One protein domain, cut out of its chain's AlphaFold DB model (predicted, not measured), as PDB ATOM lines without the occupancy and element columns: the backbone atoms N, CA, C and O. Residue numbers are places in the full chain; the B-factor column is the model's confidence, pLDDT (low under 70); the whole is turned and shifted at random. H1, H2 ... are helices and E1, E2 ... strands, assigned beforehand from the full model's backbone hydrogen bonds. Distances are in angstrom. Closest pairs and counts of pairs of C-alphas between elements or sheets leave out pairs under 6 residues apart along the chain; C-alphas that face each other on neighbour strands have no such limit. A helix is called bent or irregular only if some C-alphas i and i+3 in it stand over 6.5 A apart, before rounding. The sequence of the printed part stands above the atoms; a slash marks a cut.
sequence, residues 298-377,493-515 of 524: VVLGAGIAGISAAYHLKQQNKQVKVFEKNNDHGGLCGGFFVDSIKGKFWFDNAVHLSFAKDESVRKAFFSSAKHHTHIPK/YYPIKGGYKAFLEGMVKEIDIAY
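AT A GLANCE: This is residues 298 to 377 and 493 to 515 of the 524 residues of the protein "FAD-dependent oxidoreductase" of Campylobacter coli (UniProt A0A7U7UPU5). What does the domain look like? One short helix, H3, lies in the middle; H1 runs beside it and packs on the parallel strand pair E1 and E2, H2 crosses H3 on another side, and the small strand pair E5 and E6 lies near the start of H3. The antiparallel hairpin of E3 and E4 makes an arm, and its tip, residues 339 to 344, sticks out. What is it made of? The printed part has 103 residues with three named helices and six named strands, in the order E1 H1 E2 E3 E4 H2 E5 E6 H3, a mixed class. It is compact, with a radius of gyration of the C-alphas of 14.5 A, and spans 46 by 31 by 18 A.

HOW THE PARTS SIT: How does the printed part begin? E1, residues 298 to 300, H1, residues 304 to 315, and E2, residues 320 to 323, form a strand-helix-strand unit, two parallel neighbour strands with a helix between, with a right-handed crossover. N 299 and O 321 are 2.9 A apart, and the closest C-alphas of H1 and E2, Ala 310 and Val 320, are 6.2 A apart. Which strands pair later? E3, residues 335 to 340, and E4, residues 343 to 348, are an antiparallel hairpin, with N 338 and O 345 at 2.8 A. E5, residues 371 to 374, is antiparallel to E6, residues 493 to 495, with N 372 and O 494 at 2.8 A. What touches H3, residues 500 to 508? H1 does, at a shallow tilt of 21 degrees, the same way, closest at the C-alphas of Tyr 311 and Met 507, 5.9 A. H2, residues 359 to 368, does too, about perpendicular at 85 degrees, closest at the C-alphas of Phe 365 and Phe 503, 4.4 A. How are the helix backbones? In H1 every O i to N i+4 pair is within hydrogen-bond range; in H2 5 of 6 are, and in H3 1 of 5, beside 5 of 6 O i to N i+3 pairs.

IN THESE COORDINATES: Where are the anchors? E1 begins at C-alpha 298, (238.594, 223.575, 145.132), and H3 ends at C-alpha 508, (251.851, 230.720, 148.390). How long are the elements? E1 is 6.4 A, H1 16.4 A, E2 10.0 A, E3 16.2 A, E4 16.6 A, H2 14.1 A, E5 9.6 A, E6 6.9 A and H3 13.5 A. H3 is irregular: C-alphas 503 and 506 are 7.2 A apart.

THE WHOLE: How far does it reach? The two C-alphas farthest apart, Asn 317 and Ile 341, are 49.4 A apart. Where is it cut? Residues 378 to 492 are not printed, and C-alphas 377 and 493 are 13.9 A apart. Which link is long, and is confidence low? E2 to E3 is a long link of 11 residues, and no printed residue is under 70 in pLDDT.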
ATOM      1  N   VAL A 298     238.816 222.423 144.275       92.38
ATOM      2  CA  VAL A 298     238.594 223.575 145.132       92.38
ATOM      3  C   VAL A 298     239.139 223.251 146.515       92.38
ATOM      4  O   VAL A 298     238.761 222.251 147.120       92.38
ATOM      5  N   VAL A 299     240.035 224.100 147.017       96.00
ATOM      6  CA  VAL A 299     240.524 224.041 148.399       96.00
ATOM      7  C   VAL A 299     239.898 225.188 149.180       96.00
ATOM      8  O   VAL A 299     239.980 226.348 148.776       96.00
ATOM      9  N   LEU A 300     239.267 224.864 150.304       95.38
ATOM     10  CA  LEU A 300     238.598 225.836 151.163       95.38
ATOM     11  C   LEU A 300     239.507 226.178 152.349       95.38
ATOM     12  O   LEU A 300     239.850 225.309 153.148       95.38
ATOM     13  N   GLY A 301     239.891 227.448 152.449       96.44
ATOM     14  CA  GLY A 301     240.798 227.996 153.455       96.44
ATOM     15  C   GLY A 301     242.261 228.033 153.001       96.44
ATOM     16  O   GLY A 301     242.829 227.035 152.563       96.44
ATOM     17  N   ALA A 302     242.907 229.184 153.184       96.69
ATOM     18  CA  ALA A 302     244.331 229.414 152.941       96.69
ATOM     19  C   ALA A 302     245.154 229.383 154.242       96.69
ATOM     20  O   ALA A 302     246.108 230.141 154.411       96.69
ATOM     21  N   GLY A 303     244.805 228.498 155.180       95.88
ATOM     22  CA  GLY A 303     245.701 228.115 156.277       95.88
ATOM     23  C   GLY A 303     246.841 227.212 155.787       95.88
ATOM     24  O   GLY A 303     246.828 226.756 154.646       95.88
ATOM     25  N   ILE A 304     247.807 226.888 156.655       94.75
ATOM     26  CA  ILE A 304     248.954 226.030 156.293       94.75
ATOM     27  C   ILE A 304     248.545 224.706 155.623       94.75
ATOM     28  O   ILE A 304     249.170 224.295 154.649       94.75
ATOM     29  N   ALA A 305     247.469 224.070 156.099       95.50
ATOM     30  CA  ALA A 305     246.960 222.827 155.524       95.50
ATOM     31  C   ALA A 305     246.428 223.024 154.096       95.50
ATOM     32  O   ALA A 305     246.797 222.272 153.198       95.50
ATOM     33  N   GLY A 306     245.613 224.060 153.870       97.25
ATOM     34  CA  GLY A 306     245.069 224.373 152.546       97.25
ATOM     35  C   GLY A 306     246.148 224.821 151.560       97.25
ATOM     36  O   GLY A 306     246.181 224.346 150.427       97.25
ATOM     37  N   ILE A 307     247.094 225.652 152.013       97.44
ATOM     38  CA  ILE A 307     248.264 226.067 151.226       97.44
ATOM     39  C   ILE A 307     249.084 224.843 150.805       97.44
ATOM     40  O   ILE A 307     249.381 224.688 149.623       97.44
ATOM     41  N   SER A 308     249.420 223.956 151.746       95.69
ATOM     42  CA  SER A 308     250.197 222.747 151.455       95.69
ATOM     43  C   SER A 308     249.451 221.811 150.499       95.69
ATOM     44  O   SER A 308     250.031 221.358 149.513       95.69
ATOM     45  N   ALA A 309     248.152 221.580 150.723       96.94
ATOM     46  CA  ALA A 309     247.333 220.751 149.843       96.94
ATOM     47  C   ALA A 309     247.317 221.293 148.406       96.94
ATOM     48  O   ALA A 309     247.631 220.563 147.466       96.94
ATOM     49  N   ALA A 310     247.020 222.584 148.232       96.50
ATOM     50  CA  ALA A 310     247.000 223.222 146.919       96.50
ATOM     51  C   ALA A 310     248.378 223.203 146.247       96.50
ATOM     52  O   ALA A 310     248.482 222.913 145.054       96.50
ATOM     53  N   TYR A 311     249.440 223.448 147.014       95.31
ATOM     54  CA  TYR A 311     250.809 223.408 146.519       95.31
ATOM     55  C   TYR A 311     251.143 222.031 145.938       95.31
ATOM     56  O   TYR A 311     251.535 221.926 144.776       95.31
ATOM     57  N   HIS A 312     250.912 220.958 146.700       93.62
ATOM     58  CA  HIS A 312     251.208 219.599 146.248       93.62
ATOM     59  C   HIS A 312     250.302 219.136 145.102       93.62
ATOM     60  O   HIS A 312     250.784 218.456 144.196       93.62
ATOM     61  N   LEU A 313     249.025 219.536 145.082       92.38
ATOM     62  CA  LEU A 313     248.133 219.289 143.943       92.38
ATOM     63  C   LEU A 313     248.658 219.954 142.668       92.38
ATOM     64  O   LEU A 313     248.676 219.331 141.603       92.38
ATOM     65  N   LYS A 314     249.159 221.186 142.775       86.88
ATOM     66  CA  LYS A 314     249.753 221.879 141.635       86.88
ATOM     67  C   LYS A 314     251.038 221.208 141.147       86.88
ATOM     68  O   LYS A 314     251.201 221.068 139.938       86.88
ATOM     69  N   GLN A 315     251.893 220.707 142.045       84.31
ATOM     70  CA  GLN A 315     253.073 219.912 141.652       84.31
ATOM     71  C   GLN A 315     252.699 218.631 140.881       84.31
ATOM     72  O   GLN A 315     253.500 218.105 140.112       84.31
ATOM     73  N   GLN A 316     251.466 218.140 141.038       82.06
ATOM     74  CA  GLN A 316     250.913 217.017 140.274       82.06
ATOM     75  C   GLN A 316     250.195 217.452 138.981       82.06
ATOM     76  O   GLN A 316     249.492 216.649 138.368       82.06
ATOM     77  N   ASN A 317     250.369 218.706 138.545       76.75
ATOM     78  CA  ASN A 317     249.708 219.311 137.383       76.75
ATOM     79  C   ASN A 317     248.168 219.284 137.450       76.75
ATOM     80  O   ASN A 317     247.501 219.231 136.415       76.75
ATOM     81  N   LYS A 318     247.587 219.312 138.657       81.81
ATOM     82  CA  LYS A 318     246.138 219.472 138.844       81.81
ATOM     83  C   LYS A 318     245.762 220.955 138.814       81.81
ATOM     84  O   LYS A 318     246.510 221.799 139.309       81.81
ATOM     85  N   GLN A 319     244.590 221.273 138.260       83.44
ATOM     86  CA  GLN A 319     244.023 222.615 138.377       83.44
ATOM     87  C   GLN A 319     243.410 222.775 139.765       83.44
ATOM     88  O   GLN A 319     242.508 222.032 140.142       83.44
ATOM     89  N   VAL A 320     243.923 223.728 140.540       92.81
ATOM     90  CA  VAL A 320     243.475 223.969 141.909       92.81
ATOM     91  C   VAL A 320     243.270 225.457 142.156       92.81
ATOM     92  O   VAL A 320     244.110 226.274 141.776       92.81
ATOM     93  N   LYS A 321     242.157 225.796 142.808       94.81
ATOM     94  CA  LYS A 321     241.843 227.151 143.269       94.81
ATOM     95  C   LYS A 321     241.583 227.119 144.769       94.81
ATOM     96  O   LYS A 321     240.784 226.309 145.241       94.81
ATOM     97  N   VAL A 322     242.251 227.998 145.509       97.31
ATOM     98  CA  VAL A 322     242.035 228.161 146.950       97.31
ATOM     99  C   VAL A 322     241.078 229.324 147.182       97.31
ATOM    100  O   VAL A 322     241.254 230.384 146.583       97.31
ATOM    101  N   PHE A 323     240.093 229.156 148.057       96.62
ATOM    102  CA  PHE A 323     239.205 230.234 148.497       96.62
ATOM    103  C   PHE A 323     239.424 230.519 149.978       96.62
ATOM    104  O   PHE A 323     239.359 229.608 150.798       96.62
ATOM    105  N   GLU A 324     239.689 231.775 150.318       97.19
ATOM    106  CA  GLU A 324     239.954 232.222 151.685       97.19
ATOM    107  C   GLU A 324     238.966 233.315 152.080       97.19
ATOM    108  O   GLU A 324     238.745 234.268 151.331       97.19
ATOM    109  N   LYS A 325     238.386 233.191 153.278       96.88
ATOM    110  CA  LYS A 325     237.432 234.167 153.812       96.88
ATOM    111  C   LYS A 325     238.104 235.512 154.091       96.88
ATOM    112  O   LYS A 325     237.520 236.557 153.816       96.88
ATOM    113  N   ASN A 326     239.316 235.492 154.636       93.94
ATOM    114  CA  ASN A 326     240.067 236.693 154.974       93.94
ATOM    115  C   ASN A 326     240.684 237.353 153.730       93.94
ATOM    116  O   ASN A 326     240.695 236.797 152.631       93.94
ATOM    117  N   ASN A 327     241.203 238.567 153.905       95.25
ATOM    118  CA  ASN A 327     241.973 239.285 152.885       95.25
ATOM    119  C   ASN A 327     243.470 238.913 152.876       95.25
ATOM    120  O   ASN A 327     244.246 239.545 152.166       95.25
ATOM    121  N   ASP A 328     243.871 237.930 153.683       94.06
ATOM    122  CA  ASP A 328     245.247 237.472 153.862       94.06
ATOM    123  C   ASP A 328     245.262 235.951 154.067       94.06
ATOM    124  O   ASP A 328     244.243 235.343 154.405       94.06
ATOM    125  N   HIS A 329     246.418 235.329 153.846       95.19
ATOM    126  CA  HIS A 329     246.625 233.891 153.993       95.19
ATOM    127  C   HIS A 329     247.352 233.555 155.306       95.19
ATOM    128  O   HIS A 329     247.782 234.417 156.071       95.19
ATOM    129  N   GLY A 330     247.518 232.259 155.564       93.31
ATOM    130  CA  GLY A 330     248.265 231.720 156.700       93.31
ATOM    131  C   GLY A 330     247.373 231.248 157.846       93.31
ATOM    132  O   GLY A 330     247.801 230.398 158.627       93.31
ATOM    133  N   GLY A 331     246.120 231.707 157.929       93.25
ATOM    134  CA  GLY A 331     245.190 231.317 158.991       93.25
ATOM    135  C   GLY A 331     245.792 231.560 160.381       93.25
ATOM    136  O   GLY A 331     246.215 232.672 160.701       93.25
ATOM    137  N   LEU A 332     245.895 230.507 161.198       92.56
ATOM    138  CA  LEU A 332     246.526 230.592 162.523       92.56
ATOM    139  C   LEU A 332     248.031 230.905 162.466       92.56
ATOM    140  O   LEU A 332     248.558 231.480 163.412       92.56
ATOM    141  N   CYS A 333     248.718 230.578 161.368       93.81
ATOM    142  CA  CYS A 333     250.125 230.938 161.162       93.81
ATOM    143  C   CYS A 333     250.321 232.419 160.799       93.81
ATOM    144  O   CYS A 333     251.461 232.878 160.738       93.81
ATOM    145  N   GLY A 334     249.235 233.143 160.506       93.06
ATOM    146  CA  GLY A 334     249.249 234.584 160.291       93.06
ATOM    147  C   GLY A 334     249.352 235.374 161.597       93.06
ATOM    148  O   GLY A 334     249.632 234.833 162.667       93.06
ATOM    149  N   GLY A 335     249.102 236.673 161.503       91.38
ATOM    150  CA  GLY A 335     249.201 237.584 162.633       91.38
ATOM    151  C   GLY A 335     248.781 238.999 162.264       91.38
ATOM    152  O   GLY A 335     248.285 239.250 161.165       91.38
ATOM    153  N   PHE A 336     248.987 239.924 163.190       90.94
ATOM    154  CA  PHE A 336     248.631 241.328 163.047       90.94
ATOM    155  C   PHE A 336     249.684 242.225 163.695       90.94
ATOM    156  O   PHE A 336     250.441 241.812 164.575       90.94
ATOM    157  N   PHE A 337     249.739 243.478 163.250       91.25
ATOM    158  CA  PHE A 337     250.574 244.482 163.894       91.25
ATOM    159  C   PHE A 337     249.800 245.225 164.981       91.25
ATOM    160  O   PHE A 337     248.639 245.577 164.789       91.25
ATOM    161  N   VAL A 338     250.483 245.515 166.084       93.31
ATOM    162  CA  VAL A 338     250.015 246.391 167.157       93.31
ATOM    163  C   VAL A 338     250.967 247.576 167.251       93.31
ATOM    164  O   VAL A 338     252.173 247.408 167.454       93.31
ATOM    165  N   ASP A 339     250.422 248.777 167.097       95.44
ATOM    166  CA  ASP A 339     251.162 250.021 167.284       95.44
ATOM    167  C   ASP A 339     251.214 250.390 168.774       95.44
ATOM    168  O   ASP A 339     250.238 250.251 169.512       95.44
ATOM    169  N   SER A 340     252.372 250.857 169.237       94.00
ATOM    170  CA  SER A 340     252.581 251.318 170.610       94.00
ATOM    171  C   SER A 340     253.564 252.487 170.651       94.00
ATOM    172  O   SER A 340     254.288 252.739 169.688       94.00
ATOM    173  N   ILE A 341     253.684 253.143 171.809       94.44
ATOM    174  CA  ILE A 341     254.695 254.193 172.032       94.44
ATOM    175  C   ILE A 341     256.143 253.709 171.826       94.44
ATOM    176  O   ILE A 341     257.035 254.523 171.619       94.44
ATOM    177  N   LYS A 342     256.390 252.392 171.889       93.75
ATOM    178  CA  LYS A 342     257.713 251.781 171.678       93.75
ATOM    179  C   LYS A 342     257.947 251.358 170.223       93.75
ATOM    180  O   LYS A 342     258.996 250.796 169.923       93.75
ATOM    181  N   GLY A 343     256.977 251.593 169.341       94.00
ATOM    182  CA  GLY A 343     257.003 251.187 167.941       94.00
ATOM    183  C   GLY A 343     255.908 250.185 167.582       94.00
ATOM    184  O   GLY A 343     254.983 249.929 168.360       94.00
ATOM    185  N   LYS A 344     256.034 249.634 166.375       92.94
ATOM    186  CA  LYS A 344     255.088 248.704 165.755       92.94
ATOM    187  C   LYS A 344     255.565 247.264 165.927       92.94
ATOM    188  O   LYS A 344     256.648 246.912 165.461       92.94
ATOM    189  N   PHE A 345     254.751 246.436 166.574       91.25
ATOM    190  CA  PHE A 345     255.095 245.058 166.936       91.25
ATOM    191  C   PHE A 345     254.205 244.063 166.204       91.25
ATOM    192  O   PHE A 345     253.011 244.296 166.052       91.25
ATOM    193  N   TRP A 346     254.784 242.956 165.748       89.69
ATOM    194  CA  TRP A 346     254.041 241.850 165.149       89.69
ATOM    195  C   TRP A 346     253.600 240.854 166.224       89.69
ATOM    196  O   TRP A 346     254.409 240.467 167.067       89.69
ATOM    197  N   PHE A 347     252.344 240.421 166.160       90.75
ATOM    198  CA  PHE A 347     251.766 239.380 167.001       90.75
ATOM    199  C   PHE A 347     251.202 238.269 166.119       90.75
ATOM    200  O   PHE A 347     250.374 238.533 165.252       90.75
ATOM    201  N   ASP A 348     251.633 237.027 166.344       90.62
ATOM    202  CA  ASP A 348     251.029 235.870 165.679       90.62
ATOM    203  C   ASP A 348     249.641 235.571 166.262       90.62
ATOM    204  O   ASP A 348     249.404 235.735 167.461       90.62
ATOM    205  N   ASN A 349     248.739 235.056 165.423       89.69
ATOM    206  CA  ASN A 349     247.390 234.652 165.837       89.69
ATOM    207  C   ASN A 349     247.406 233.480 166.832       89.69
ATOM    208  O   ASN A 349     246.496 233.334 167.645       89.69
ATOM    209  N   ALA A 350     248.435 232.637 166.765       85.81
ATOM    210  CA  ALA A 350     248.721 231.609 167.754       85.81
ATOM    211  C   ALA A 350     250.231 231.342 167.817       85.81
ATOM    212  O   ALA A 350     250.978 231.668 166.894       85.81
ATOM    213  N   VAL A 351     250.688 230.739 168.915       76.44
ATOM    214  CA  VAL A 351     252.112 230.458 169.134       76.44
ATOM    215  C   VAL A 351     252.587 229.381 168.156       76.44
ATOM    216  O   VAL A 351     252.232 228.212 168.302       76.44
ATOM    217  N   HIS A 352     253.420 229.766 167.187       83.31
ATOM    218  CA  HIS A 352     254.005 228.850 166.212       83.31
ATOM    219  C   HIS A 352     255.530 228.914 166.239       83.31
ATOM    220  O   HIS A 352     256.140 229.948 165.985       83.31
ATOM    221  N   LEU A 353     256.148 227.770 166.515       89.94
ATOM    222  CA  LEU A 353     257.585 227.557 166.411       89.94
ATOM    223  C   LEU A 353     257.790 226.257 165.644       89.94
ATOM    224  O   LEU A 353     257.220 225.225 166.005       89.94
ATOM    225  N   SER A 354     258.581 226.298 164.572       91.38
ATOM    226  CA  SER A 354     258.825 225.098 163.777       91.38
ATOM    227  C   SER A 354     259.869 224.258 164.491       91.38
ATOM    228  O   SER A 354     260.935 224.753 164.829       91.38
ATOM    229  N   PHE A 355     259.580 222.984 164.700       91.56
ATOM    230  CA  PHE A 355     260.538 221.977 165.165       91.56
ATOM    231  C   PHE A 355     260.552 220.787 164.193       91.56
ATOM    232  O   PHE A 355     260.775 219.637 164.579       91.56
ATOM    233  N   ALA A 356     260.249 221.060 162.916       88.56
ATOM    234  CA  ALA A 356     260.146 220.051 161.876       88.56
ATOM    235  C   ALA A 356     261.470 219.283 161.721       88.56
ATOM    236  O   ALA A 356     262.543 219.870 161.540       88.56
ATOM    237  N   LYS A 357     261.367 217.953 161.791       86.00
ATOM    238  CA  LYS A 357     262.475 217.023 161.527       86.00
ATOM    239  C   LYS A 357     262.513 216.575 160.071       86.00
ATOM    240  O   LYS A 357     263.582 216.245 159.577       86.00
ATOM    241  N   ASP A 358     261.359 216.579 159.406       90.19
ATOM    242  CA  ASP A 358     261.244 216.185 158.009       90.19
ATOM    243  C   ASP A 358     262.023 217.148 157.104       90.19
ATOM    244  O   ASP A 358     261.837 218.369 157.152       90.19
ATOM    245  N   GLU A 359     262.919 216.591 156.291       91.06
ATOM    246  CA  GLU A 359     263.819 217.369 155.445       91.06
ATOM    247  C   GLU A 359     263.061 218.136 154.355       91.06
ATOM    248  O   GLU A 359     263.408 219.280 154.056       91.06
ATOM    249  N   SER A 360     261.985 217.560 153.807       88.50
ATOM    250  CA  SER A 360     261.173 218.209 152.774       88.50
ATOM    251  C   SER A 360     260.445 219.436 153.328       88.50
ATOM    252  O   SER A 360     260.464 220.500 152.705       88.50
ATOM    253  N   VAL A 361     259.911 219.333 154.551       89.94
ATOM    254  CA  VAL A 361     259.271 220.456 155.252       89.94
ATOM    255  C   VAL A 361     260.294 221.538 155.589       89.94
ATOM    256  O   VAL A 361     260.058 222.717 155.315       89.94
ATOM    257  N   ARG A 362     261.459 221.157 156.136       92.12
ATOM    258  CA  ARG A 362     262.546 222.107 156.435       92.12
ATOM    259  C   ARG A 362     262.994 222.841 155.180       92.12
ATOM    260  O   ARG A 362     263.157 224.057 155.218       92.12
ATOM    261  N   LYS A 363     263.156 222.123 154.067       91.69
ATOM    262  CA  LYS A 363     263.532 222.712 152.783       91.69
ATOM    263  C   LYS A 363     262.507 223.752 152.339       91.69
ATOM    264  O   LYS A 363     262.913 224.872 152.059       91.69
ATOM    265  N   ALA A 364     261.215 223.418 152.349       89.31
ATOM    266  CA  ALA A 364     260.144 224.336 151.952       89.31
ATOM    267  C   ALA A 364     260.074 225.596 152.840       89.31
ATOM    268  O   ALA A 364     259.905 226.714 152.347       89.31
ATOM    269  N   PHE A 365     260.238 225.435 154.155       93.69
ATOM    270  CA  PHE A 365     260.178 226.557 155.094       93.69
ATOM    271  C   PHE A 365     261.417 227.447 154.970       93.69
ATOM    272  O   PHE A 365     261.309 228.666 154.827       93.69
ATOM    273  N   PHE A 366     262.608 226.856 154.997       93.50
ATOM    274  CA  PHE A 366     263.861 227.609 155.069       93.50
ATOM    275  C   PHE A 366     264.298 228.179 153.721       93.50
ATOM    276  O   PHE A 366     265.055 229.150 153.700       93.50
ATOM    277  N   SER A 367     263.785 227.654 152.603       92.12
ATOM    278  CA  SER A 367     263.887 228.336 151.309       92.12
ATOM    279  C   SER A 367     263.029 229.600 151.253       92.12
ATOM    280  O   SER A 367     263.356 230.522 150.510       92.12
ATOM    281  N   SER A 368     261.936 229.649 152.024       93.00
ATOM    282  CA  SER A 368     260.995 230.775 152.031       93.00
ATOM    283  C   SER A 368     261.460 231.917 152.934       93.00
ATOM    284  O   SER A 368     261.297 233.085 152.578       93.00
ATOM    285  N   ALA A 369     262.080 231.605 154.079       93.88
ATOM    286  CA  ALA A 369     262.555 232.620 155.014       93.88
ATOM    287  C   ALA A 369     263.804 232.198 155.804       93.88
ATOM    288  O   ALA A 369     263.926 231.071 156.293       93.88
ATOM    289  N   LYS A 370     264.700 233.171 156.026       95.00
ATOM    290  CA  LYS A 370     265.748 233.063 157.052       95.00
ATOM    291  C   LYS A 370     265.107 233.049 158.439       95.00
ATOM    292  O   LYS A 370     264.115 233.742 158.667       95.00
ATOM    293  N   HIS A 371     265.707 232.316 159.369       95.62
ATOM    294  CA  HIS A 371     265.142 232.092 160.694       95.62
ATOM    295  C   HIS A 371     266.180 232.231 161.808       95.62
ATOM    296  O   HIS A 371     267.380 232.065 161.591       95.62
ATOM    297  N   HIS A 372     265.686 232.529 163.005       95.19
ATOM    298  CA  HIS A 372     266.404 232.330 164.253       95.19
ATOM    299  C   HIS A 372     266.237 230.885 164.718       95.19
ATOM    300  O   HIS A 372     265.170 230.297 164.536       95.19
ATOM    301  N   THR A 373     267.273 230.355 165.362       94.62
ATOM    302  CA  THR A 373     267.227 229.071 166.066       94.62
ATOM    303  C   THR A 373     267.205 229.335 167.563       94.62
ATOM    304  O   THR A 373     268.028 230.090 168.082       94.62
ATOM    305  N   HIS A 374     266.265 228.710 168.258       91.25
ATOM    306  CA  HIS A 374     266.115 228.789 169.701       91.25
ATOM    307  C   HIS A 374     266.177 227.389 170.308       91.25
ATOM    308  O   HIS A 374     265.456 226.488 169.882       91.25
ATOM    309  N   ILE A 375     267.020 227.222 171.327       90.62
ATOM    310  CA  ILE A 375     267.027 226.022 172.164       90.62
ATOM    311  C   ILE A 375     266.010 226.259 173.287       90.62
ATOM    312  O   ILE A 375     266.237 227.150 174.115       90.62
ATOM    313  N   PRO A 376     264.889 225.517 173.322       88.62
ATOM    314  CA  PRO A 376     263.826 225.776 174.276       88.62
ATOM    315  C   PRO A 376     264.278 225.488 175.708       88.62
ATOM    316  O   PRO A 376     264.906 224.466 175.992       88.62
ATOM    317  N   LYS A 377     263.883 226.375 176.625       88.31
ATOM    318  CA  LYS A 377     264.004 226.193 178.079       88.31
ATOM    319  C   LYS A 377     262.607 226.063 178.693       88.31
ATOM    320  O   LYS A 377     262.057 227.058 179.165       88.31
ATOM    321  N   TYR A 493     262.526 226.969 165.375       94.38
ATOM    322  CA  TYR A 493     262.835 227.914 164.316       94.38
ATOM    323  C   TYR A 493     261.698 228.919 164.153       94.38
ATOM    324  O   TYR A 493     260.523 228.538 164.090       94.38
ATOM    325  N   TYR A 494     262.064 230.195 164.049       94.69
ATOM    326  CA  TYR A 494     261.130 231.294 163.813       94.69
ATOM    327  C   TYR A 494     261.693 232.288 162.790       94.69
ATOM    328  O   TYR A 494     262.880 232.621 162.883       94.69
ATOM    329  N   PRO A 495     260.905 232.775 161.816       94.94
ATOM    330  CA  PRO A 495     261.401 233.695 160.794       94.94
ATOM    331  C   PRO A 495     261.955 235.005 161.367       94.94
ATOM    332  O   PRO A 495     261.400 235.579 162.299       94.94
ATOM    333  N   ILE A 496     263.031 235.523 160.768       93.75
ATOM    334  CA  ILE A 496     263.627 236.813 161.176       93.75
ATOM    335  C   ILE A 496     262.684 237.984 160.843       93.75
ATOM    336  O   ILE A 496     262.680 239.010 161.521       93.75
ATOM    337  N   LYS A 497     261.893 237.857 159.771       90.12
ATOM    338  CA  LYS A 497     260.931 238.866 159.306       90.12
ATOM    339  C   LYS A 497     259.650 238.192 158.821       90.12
ATOM    340  O   LYS A 497     259.712 237.089 158.290       90.12
ATOM    341  N   GLY A 498     258.527 238.902 158.939       88.69
ATOM    342  CA  GLY A 498     257.238 238.505 158.357       88.69
ATOM    343  C   GLY A 498     256.373 237.581 159.221       88.69
ATOM    344  O   GLY A 498     255.350 237.108 158.735       88.69
ATOM    345  N   GLY A 499     256.760 237.336 160.476       92.19
ATOM    346  CA  GLY A 499     256.042 236.417 161.361       92.19
ATOM    347  C   GLY A 499     256.156 234.960 160.920       92.19
ATOM    348  O   GLY A 499     256.852 234.652 159.950       92.19
ATOM    349  N   TYR A 500     255.457 234.046 161.598       94.00
ATOM    350  CA  TYR A 500     255.550 232.618 161.270       94.00
ATOM    351  C   TYR A 500     255.085 232.294 159.840       94.00
ATOM    352  O   TYR A 500     255.681 231.441 159.174       94.00
ATOM    353  N   LYS A 501     254.078 233.018 159.321       93.38
ATOM    354  CA  LYS A 501     253.577 232.842 157.946       93.38
ATOM    355  C   LYS A 501     254.645 233.019 156.866       93.38
ATOM    356  O   LYS A 501     254.482 232.460 155.787       93.38
ATOM    357  N   ALA A 502     255.758 233.698 157.154       94.81
ATOM    358  CA  ALA A 502     256.859 233.858 156.206       94.81
ATOM    359  C   ALA A 502     257.435 232.516 155.708       94.81
ATOM    360  O   ALA A 502     257.944 232.436 154.591       94.81
ATOM    361  N   PHE A 503     257.319 231.437 156.492       95.75
ATOM    362  CA  PHE A 503     257.698 230.093 156.042       95.75
ATOM    363  C   PHE A 503     256.796 229.524 154.936       95.75
ATOM    364  O   PHE A 503     257.197 228.581 154.258       95.75
ATOM    365  N   LEU A 504     255.598 230.078 154.742       95.44
ATOM    366  CA  LEU A 504     254.617 229.612 153.759       95.44
ATOM    367  C   LEU A 504     254.738 230.337 152.413       95.44
ATOM    368  O   LEU A 504     254.236 229.838 151.407       95.44
ATOM    369  N   GLU A 505     255.425 231.479 152.377       94.69
ATOM    370  CA  GLU A 505     255.479 232.394 151.228       94.69
ATOM    371  C   GLU A 505     255.973 231.734 149.935       94.69
ATOM    372  O   GLU A 505     255.483 232.049 148.851       94.69
ATOM    373  N   GLY A 506     256.921 230.793 150.022       93.31
ATOM    374  CA  GLY A 506     257.385 230.044 148.853       93.31
ATOM    375  C   GLY A 506     256.267 229.228 148.207       93.31
ATOM    376  O   GLY A 506     256.088 229.291 146.996       93.31
ATOM    377  N   MET A 507     255.460 228.537 149.018       95.44
ATOM    378  CA  MET A 507     254.317 227.760 148.528       95.44
ATOM    379  C   MET A 507     253.192 228.666 148.028       95.44
ATOM    380  O   MET A 507     252.591 228.381 146.996       95.44
ATOM    381  N   VAL A 508     252.923 229.771 148.732       96.19
ATOM    382  CA  VAL A 508     251.851 230.720 148.390       96.19
ATOM    383  C   VAL A 508     252.064 231.337 147.009       96.19
ATOM    384  O   VAL A 508     251.115 231.424 146.235       96.19
ATOM    385  N   LYS A 509     253.305 231.688 146.654       94.62
ATOM    386  CA  LYS A 509     253.652 232.210 145.316       94.62
ATOM    387  C   LYS A 509     253.354 231.235 144.185       94.62
ATOM    388  O   LYS A 509     253.193 231.651 143.040       94.62
ATOM    389  N   GLU A 510     253.315 229.946 144.493       92.44
ATOM    390  CA  GLU A 510     253.044 228.914 143.511       92.44
ATOM    391  C   GLU A 510     251.558 228.587 143.399       92.44
ATOM    392  O   GLU A 510     251.202 227.908 142.453       92.44
ATOM    393  N   ILE A 511     250.659 229.063 144.256       95.25
ATOM    394  CA  ILE A 511     249.233 228.689 144.210       95.25
ATOM    395  C   ILE A 511     248.328 229.883 143.912       95.25
ATOM    396  O   ILE A 511     248.711 231.036 144.070       95.25
ATOM    397  N   ASP A 512     247.112 229.600 143.447       94.56
ATOM    398  CA  ASP A 512     246.116 230.620 143.124       94.56
ATOM    399  C   ASP A 512     245.072 230.722 144.249       94.56
ATOM    400  O   ASP A 512     244.272 229.802 144.451       94.56
ATOM    401  N   ILE A 513     245.100 231.835 144.988       97.31
ATOM    402  CA  ILE A 513     244.230 232.101 146.139       97.31
ATOM    403  C   ILE A 513     243.274 233.252 145.808       97.31
ATOM    404  O   ILE A 513     243.696 234.363 145.494       97.31
ATOM    405  N   ALA A 514     241.974 232.995 145.927       96.69
ATOM    406  CA  ALA A 514     240.931 234.010 145.919       96.69
ATOM    407  C   ALA A 514     240.535 234.369 147.356       96.69
ATOM    408  O   ALA A 514     239.874 233.594 148.048       96.69
ATOM    409  N   TYR A 515     240.929 235.566 147.777       96.94
ATOM    410  CA  TYR A 515     240.591 236.146 149.074       96.94
ATOM    411  C   TYR A 515     239.172 236.721 149.109       96.94
ATOM    412  O   TYR A 515     238.580 236.992 148.061       96.94
TER     413      TYR A 515